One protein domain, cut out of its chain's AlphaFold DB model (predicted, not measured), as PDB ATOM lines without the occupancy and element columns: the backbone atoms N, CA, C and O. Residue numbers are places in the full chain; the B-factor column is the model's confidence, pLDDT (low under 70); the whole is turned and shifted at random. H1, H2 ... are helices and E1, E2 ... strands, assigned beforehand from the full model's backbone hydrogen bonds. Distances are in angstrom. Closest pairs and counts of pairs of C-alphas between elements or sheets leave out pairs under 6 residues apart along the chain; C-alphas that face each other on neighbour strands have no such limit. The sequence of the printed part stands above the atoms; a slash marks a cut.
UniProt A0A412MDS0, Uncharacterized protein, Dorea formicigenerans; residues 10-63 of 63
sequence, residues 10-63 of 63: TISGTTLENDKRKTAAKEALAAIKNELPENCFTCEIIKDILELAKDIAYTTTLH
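What this domain is: This is residues 10 to 63 of the 63 residues of an uncharacterized protein of Dorea formicigenerans (UniProt A0A412MDS0). Two long helices, H2 and H1, make a wide, open V, with the last turns of H1 near the first turns of H2 and the loop of residues 36 to 42 at the point. At the other end of H1, a short tail with the strand E1 sticks out and folds back on itself, residues 10 to 11 pairing antiparallel with residues 14 to 15. The printed part has 54 residues, with one named strand and two named helices in the order E1, H1, H2, and the class is mostly helix. The whole is loose, with a radius of gyration of the C-alphas of 13.5 A, and spans 41 by 29 by 16 A.

Where its parts are: Find C-alpha 43 at (-12.168, -7.723, 26.688); from there H2, residues 43 to 61, runs 27.0 A to C-alpha 61 at (-0.227, -15.585, 3.810). Next look at C-alpha 18, at (-15.118, 1.954, 7.753), where H1, residues 18 to 35, begins its 26.1 A. Before it comes E1, residues 14 to 16, 6.1 A long, which pairs with no named strand.

How they stand to each other: Look at Ile 32 and Ile 46, whose C-alphas, 7.9 A apart, are the closest of H1 and H2. The two helices are close but not clearly touching. Their lines stand at 72 degrees, only just about perpendicular. E1 and H1 meet only through their link, which is tight, and E1 and H2 are apart. In H1 and H2 every O i to N i+4 pair is within hydrogen-bond range.

The domain as a whole: The two C-alphas farthest apart are those of Gly 13 and Asn 39, at 40.8 A. Residues 10 to 27 and 51 to 63 stand free. The printed part has no cut, and the link from H1 to H2 is short. The model's mean pLDDT over the printed part is 81.7, and residues 10 to 16 and 61 to 63 are under 70.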
ATOM      1  N   THR A  10      -6.150   2.509   3.233       49.44
ATOM      2  CA  THR A  10      -5.702   2.169   1.887       49.44
ATOM      3  C   THR A  10      -4.526   1.218   2.027       49.44
ATOM      4  O   THR A  10      -3.428   1.636   2.383       49.44
ATOM      5  N   ILE A  11      -4.751  -0.068   1.771       58.56
ATOM      6  CA  ILE A  11      -3.671  -1.053   1.647       58.56
ATOM      7  C   ILE A  11      -3.621  -1.443   0.172       58.56
ATOM      8  O   ILE A  11      -4.624  -1.900  -0.376       58.56
ATOM      9  N   SER A  12      -2.487  -1.195  -0.487       53.91
ATOM     10  CA  SER A  12      -2.228  -1.583  -1.886       53.91
ATOM     11  C   SER A  12      -3.358  -1.234  -2.872       53.91
ATOM     12  O   SER A  12      -3.765  -2.058  -3.685       53.91
ATOM     13  N   GLY A  13      -3.908  -0.018  -2.778       54.91
ATOM     14  CA  GLY A  13      -4.967   0.463  -3.679       54.91
ATOM     15  C   GLY A  13      -6.381  -0.041  -3.364       54.91
ATOM     16  O   GLY A  13      -7.332   0.381  -4.018       54.91
ATOM     17  N   THR A  14      -6.553  -0.878  -2.338       57.31
ATOM     18  CA  THR A  14      -7.876  -1.287  -1.856       57.31
ATOM     19  C   THR A  14      -8.349  -0.325  -0.773       57.31
ATOM     20  O   THR A  14      -7.782  -0.266   0.319       57.31
ATOM     21  N   THR A  15      -9.403   0.434  -1.075       66.00
ATOM     22  CA  THR A  15     -10.112   1.273  -0.103       66.00
ATOM     23  C   THR A  15     -11.056   0.399   0.712       66.00
ATOM     24  O   THR A  15     -12.105  -0.019   0.217       66.00
ATOM     25  N   LEU A  16     -10.708   0.129   1.974       67.19
ATOM     26  CA  LEU A  16     -11.616  -0.568   2.880       67.19
ATOM     27  C   LEU A  16     -12.435   0.444   3.687       67.19
ATOM     28  O   LEU A  16     -11.946   1.101   4.613       67.19
ATOM     29  N   GLU A  17     -13.708   0.571   3.315       79.44
ATOM     30  CA  GLU A  17     -14.652   1.467   3.977       79.44
ATOM     31  C   GLU A  17     -14.833   1.100   5.457       79.44
ATOM     32  O   GLU A  17     -14.875  -0.072   5.838       79.44
ATOM     33  N   ASN A  18     -14.965   2.121   6.307       79.06
ATOM     34  CA  ASN A  18     -15.118   1.954   7.753       79.06
ATOM     35  C   ASN A  18     -16.324   1.075   8.123       79.06
ATOM     36  O   ASN A  18     -16.236   0.285   9.058       79.06
ATOM     37  N   ASP A  19     -17.425   1.170   7.376       81.75
ATOM     38  CA  ASP A  19     -18.618   0.355   7.622       81.75
ATOM     39  C   ASP A  19     -18.371  -1.127   7.348       81.75
ATOM     40  O   ASP A  19     -18.748  -1.961   8.165       81.75
ATOM     41  N   LYS A  20     -17.630  -1.464   6.285       83.31
ATOM     42  CA  LYS A  20     -17.233  -2.854   6.013       83.31
ATOM     43  C   LYS A  20     -16.355  -3.414   7.132       83.31
ATOM     44  O   LYS A  20     -16.572  -4.540   7.568       83.31
ATOM     45  N   ARG A  21     -15.425  -2.607   7.661       81.56
ATOM     46  CA  ARG A  21     -14.590  -2.983   8.820       81.56
ATOM     47  C   ARG A  21     -15.429  -3.228  10.072       81.56
ATOM     48  O   ARG A  21     -15.210  -4.211  10.771       81.56
ATOM     49  N   LYS A  22     -16.412  -2.362  10.341       85.38
ATOM     50  CA  LYS A  22     -17.337  -2.534  11.470       85.38
ATOM     51  C   LYS A  22     -18.203  -3.780  11.320       85.38
ATOM     52  O   LYS A  22     -18.412  -4.470  12.311       85.38
ATOM     53  N   THR A  23     -18.705  -4.067  10.120       89.69
ATOM     54  CA  THR A  23     -19.504  -5.271   9.857       89.69
ATOM     55  C   THR A  23     -18.678  -6.532  10.082       89.69
ATOM     56  O   THR A  23     -19.084  -7.366  10.885       89.69
ATOM     57  N   ALA A  24     -17.477  -6.616   9.502       87.88
ATOM     58  CA  ALA A  24     -16.583  -7.757   9.708       87.88
ATOM     59  C   ALA A  24     -16.229  -7.963  11.193       87.88
ATOM     60  O   ALA A  24     -16.250  -9.082  11.697       87.88
ATOM     61  N   ALA A  25     -15.968  -6.878  11.934       88.25
ATOM     62  CA  ALA A  25     -15.707  -6.960  13.369       88.25
ATOM     63  C   ALA A  25     -16.922  -7.472  14.166       88.25
ATOM     64  O   ALA A  25     -16.756  -8.251  15.102       88.25
ATOM     65  N   LYS A  26     -18.150  -7.070  13.801       90.75
ATOM     66  CA  LYS A  26     -19.377  -7.580  14.437       90.75
ATOM     67  C   LYS A  26     -19.575  -9.069  14.182       90.75
ATOM     68  O   LYS A  26     -19.945  -9.785  15.105       90.75
ATOM     69  N   GLU A  27     -19.331  -9.520  12.955       91.88
ATOM     70  CA  GLU A  27     -19.429 -10.935  12.587       91.88
ATOM     71  C   GLU A  27     -18.409 -11.777  13.359       91.88
ATOM     72  O   GLU A  27     -18.778 -12.795  13.943       91.88
ATOM     73  N   ALA A  28     -17.163 -11.305  13.465       88.75
ATOM     74  CA  ALA A  28     -16.129 -11.969  14.257       88.75
ATOM     75  C   ALA A  28     -16.513 -12.066  15.744       88.75
ATOM     76  O   ALA A  28     -16.417 -13.135  16.341       88.75
ATOM     77  N   LEU A  29     -17.014 -10.977  16.340       89.62
ATOM     78  CA  LEU A  29     -17.471 -10.987  17.735       89.62
ATOM     79  C   LEU A  29     -18.664 -11.926  17.956       89.62
ATOM     80  O   LEU A  29     -18.721 -12.598  18.983       89.62
ATOM     81  N   ALA A  30     -19.605 -11.989  17.011       90.31
ATOM     82  CA  ALA A  30     -20.741 -12.903  17.087       90.31
ATOM     83  C   ALA A  30     -20.297 -14.372  17.015       90.31
ATOM     84  O   ALA A  30     -20.788 -15.191  17.789       90.31
ATOM     85  N   ALA A  31     -19.337 -14.693  16.143       89.56
ATOM     86  CA  ALA A  31     -18.755 -16.030  16.061       89.56
ATOM     87  C   ALA A  31     -18.060 -16.422  17.374       89.56
ATOM     88  O   ALA A  31     -18.341 -17.483  17.922       89.56
ATOM     89  N   ILE A  32     -17.240 -15.528  17.941       87.81
ATOM     90  CA  ILE A  32     -16.578 -15.754  19.236       87.81
ATOM     91  C   ILE A  32     -17.609 -16.006  20.343       87.81
ATOM     92  O   ILE A  32     -17.432 -16.913  21.152       87.81
ATOM     93  N   LYS A  33     -18.703 -15.235  20.366       86.81
ATOM     94  CA  LYS A  33     -19.770 -15.395  21.362       86.81
ATOM     95  C   LYS A  33     -20.512 -16.737  21.241       86.81
ATOM     96  O   LYS A  33     -21.011 -17.232  22.244       86.81
ATOM     97  N   ASN A  34     -20.611 -17.307  20.041       89.06
ATOM     98  CA  ASN A  34     -21.264 -18.602  19.834       89.06
ATOM     99  C   ASN A  34     -20.378 -19.784  20.248       89.06
ATOM    100  O   ASN A  34     -20.898 -20.788  20.726       89.06
ATOM    101  N   GLU A  35     -19.063 -19.670  20.062       89.19
ATOM    102  CA  GLU A  35     -18.106 -20.747  20.353       89.19
ATOM    103  C   GLU A  35     -17.664 -20.770  21.821       89.19
ATOM    104  O   GLU A  35     -17.371 -21.831  22.374       89.19
ATOM    105  N   LEU A  36     -17.607 -19.603  22.471       87.25
ATOM    106  CA  LEU A  36     -17.155 -19.480  23.854       87.25
ATOM    107  C   LEU A  36     -18.317 -19.241  24.818       87.25
ATOM    108  O   LEU A  36     -19.250 -18.501  24.503       87.25
ATOM    109  N   PRO A  37     -18.252 -19.806  26.034       87.25
ATOM    110  CA  PRO A  37     -19.269 -19.552  27.042       87.25
ATOM    111  C   PRO A  37     -19.257 -18.074  27.469       87.25
ATOM    112  O   PRO A  37     -18.214 -17.416  27.485       87.25
ATOM    113  N   GLU A  38     -20.428 -17.530  27.825       83.56
ATOM    114  CA  GLU A  38     -20.606 -16.083  28.054       83.56
ATOM    115  C   GLU A  38     -19.696 -15.511  29.155       83.56
ATOM    116  O   GLU A  38     -19.316 -14.343  29.099       83.56
ATOM    117  N   ASN A  39     -19.291 -16.329  30.129       84.81
ATOM    118  CA  ASN A  39     -18.355 -15.944  31.189       84.81
ATOM    119  C   ASN A  39     -16.918 -15.709  30.688       84.81
ATOM    120  O   ASN A  39     -16.140 -15.051  31.374       84.81
ATOM    121  N   CYS A  40     -16.565 -16.226  29.511       81.75
ATOM    122  CA  CYS A  40     -15.274 -16.006  28.865       81.75
ATOM    123  C   CYS A  40     -15.280 -14.785  27.934       81.75
ATOM    124  O   CYS A  40     -14.234 -14.426  27.405       81.75
ATOM    125  N   PHE A  41     -16.421 -14.112  27.745       84.62
ATOM    126  CA  PHE A  41     -16.536 -12.957  26.852       84.62
ATOM    127  C   PHE A  41     -16.062 -11.653  27.520       84.62
ATOM    128  O   PHE A  41     -16.801 -10.676  27.646       84.62
ATOM    129  N   THR A  42     -14.812 -11.639  27.984       88.81
ATOM    130  CA  THR A  42     -14.149 -10.443  28.517       88.81
ATOM    131  C   THR A  42     -13.321  -9.757  27.432       88.81
ATOM    132  O   THR A  42     -12.906 -10.376  26.451       88.81
ATOM    133  N   CYS A  43     -13.032  -8.465  27.612       87.19
ATOM    134  CA  CYS A  43     -12.168  -7.723  26.688       87.19
ATOM    135  C   CYS A  43     -10.774  -8.360  26.531       87.19
ATOM    136  O   CYS A  43     -10.191  -8.271  25.455       87.19
ATOM    137  N   GLU A  44     -10.250  -8.993  27.585       91.69
ATOM    138  CA  GLU A  44      -8.934  -9.645  27.582       91.69
ATOM    139  C   GLU A  44      -8.927 -10.890  26.694       91.69
ATOM    140  O   GLU A  44      -8.059 -11.016  25.836       91.69
ATOM    141  N   ILE A  45      -9.935 -11.757  26.828       90.44
ATOM    142  CA  ILE A  45     -10.072 -12.960  25.997       90.44
ATOM    143  C   ILE A  45     -10.318 -12.590  24.533       90.44
ATOM    144  O   ILE A  45      -9.719 -13.173  23.635       90.44
ATOM    145  N   ILE A  46     -11.152 -11.578  24.272       89.81
ATOM    146  CA  ILE A  46     -11.380 -11.094  22.903       89.81
ATOM    147  C   ILE A  46     -10.069 -10.586  22.290       89.81
ATOM    148  O   ILE A  46      -9.800 -10.855  21.121       89.81
ATOM    149  N   LYS A  47      -9.245  -9.863  23.058       90.62
ATOM    150  CA  LYS A  47      -7.943  -9.386  22.585       90.62
ATOM    151  C   LYS A  47      -7.006 -10.553  22.255       90.62
ATOM    152  O   LYS A  47      -6.446 -10.551  21.164       90.62
ATOM    153  N   ASP A  48      -6.899 -11.532  23.149       93.00
ATOM    154  CA  ASP A  48      -6.060 -12.723  22.966       93.00
ATOM    155  C   ASP A  48      -6.438 -13.494  21.687       93.00
ATOM    156  O   ASP A  48      -5.598 -13.758  20.830       93.00
ATOM    157  N   ILE A  49      -7.736 -13.728  21.469       91.31
ATOM    158  CA  ILE A  49      -8.243 -14.397  20.261       91.31
ATOM    159  C   ILE A  49      -7.922 -13.604  18.991       91.31
ATOM    160  O   ILE A  49      -7.563 -14.188  17.967       91.31
ATOM    161  N   LEU A  50      -8.056 -12.275  19.022       89.31
ATOM    162  CA  LEU A  50      -7.730 -11.431  17.871       89.31
ATOM    163  C   LEU A  50      -6.220 -11.411  17.579       89.31
ATOM    164  O   LEU A  50      -5.837 -11.335  16.409       89.31
ATOM    165  N   GLU A  51      -5.370 -11.500  18.606       91.31
ATOM    166  CA  GLU A  51      -3.920 -11.660  18.449       91.31
ATOM    167  C   GLU A  51      -3.583 -13.020  17.815       91.31
ATOM    168  O   GLU A  51      -2.878 -13.053  16.805       91.31
ATOM    169  N   LEU A  52      -4.191 -14.115  18.285       92.12
ATOM    170  CA  LEU A  52      -4.051 -15.441  17.666       92.12
ATOM    171  C   LEU A  52      -4.527 -15.458  16.204       92.12
ATOM    172  O   LEU A  52      -3.855 -16.007  15.330       92.12
ATOM    173  N   ALA A  53      -5.665 -14.825  15.903       89.50
ATOM    174  CA  ALA A  53      -6.191 -14.736  14.543       89.50
ATOM    175  C   ALA A  53      -5.242 -13.974  13.601       89.50
ATOM    176  O   ALA A  53      -5.087 -14.351  12.437       89.50
ATOM    177  N   LYS A  54      -4.584 -12.921  14.100       88.88
ATOM    178  CA  LYS A  54      -3.561 -12.181  13.353       88.88
ATOM    179  C   LYS A  54      -2.357 -13.069  13.040       88.88
ATOM    180  O   LYS A  54      -1.897 -13.050  11.898       88.88
ATOM    181  N   ASP A  55      -1.874 -13.835  14.013       89.62
ATOM    182  CA  ASP A  55      -0.738 -14.740  13.816       89.62
ATOM    183  C   ASP A  55      -1.069 -15.830  12.789       89.62
ATOM    184  O   ASP A  55      -0.307 -16.025  11.844       89.62
ATOM    185  N   ILE A  56      -2.253 -16.450  12.884       89.44
ATOM    186  CA  ILE A  56      -2.745 -17.432  11.901       89.44
ATOM    187  C   ILE A  56      -2.819 -16.820  10.497       89.44
ATOM    188  O   ILE A  56      -2.384 -17.434   9.519       89.44
ATOM    189  N   ALA A  57      -3.366 -15.608  10.367       87.25
ATOM    190  CA  ALA A  57      -3.471 -14.929   9.078       87.25
ATOM    191  C   ALA A  57      -2.087 -14.637   8.478       87.25
ATOM    192  O   ALA A  57      -1.878 -14.846   7.280       87.25
ATOM    193  N   TYR A  58      -1.133 -14.203   9.305       81.12
ATOM    194  CA  TYR A  58       0.246 -13.945   8.895       81.12
ATOM    195  C   TYR A  58       0.950 -15.223   8.427       81.12
ATOM    196  O   TYR A  58       1.549 -15.237   7.354       81.12
ATOM    197  N   THR A  59       0.825 -16.325   9.172       82.81
ATOM    198  CA  THR A  59       1.417 -17.611   8.772       82.81
ATOM    199  C   THR A  59       0.777 -18.171   7.506       82.81
ATOM    200  O   THR A  59       1.469 -18.744   6.674       82.81
ATOM    201  N   THR A  60      -0.529 -17.973   7.322       79.00
ATOM    202  CA  THR A  60      -1.265 -18.480   6.151       79.00
ATOM    203  C   THR A  60      -0.934 -17.706   4.874       79.00
ATOM    204  O   THR A  60      -1.003 -18.266   3.789       79.00
ATOM    205  N   THR A  61      -0.567 -16.426   4.976       63.66
ATOM    206  CA  THR A  61      -0.227 -15.585   3.810       63.66
ATOM    207  C   THR A  61       1.235 -15.689   3.369       63.66
ATOM    208  O   THR A  61       1.573 -15.214   2.288       63.66
ATOM    209  N   LEU A  62       2.097 -16.304   4.181       55.19
ATOM    210  CA  LEU A  62       3.504 -16.574   3.859       55.19
ATOM    211  C   LEU A  62       3.741 -17.951   3.207       55.19
ATOM    212  O   LEU A  62       4.884 -18.246   2.853       55.19
ATOM    213  N   HIS A  63       2.693 -18.766   3.053       45.62
ATOM    214  CA  HIS A  63       2.729 -20.093   2.433       45.62
ATOM    215  C   HIS A  63       2.072 -20.118   1.051       45.62
ATOM    216  O   HIS A  63       1.021 -19.462   0.875       45.62
TER     217      HIS A  63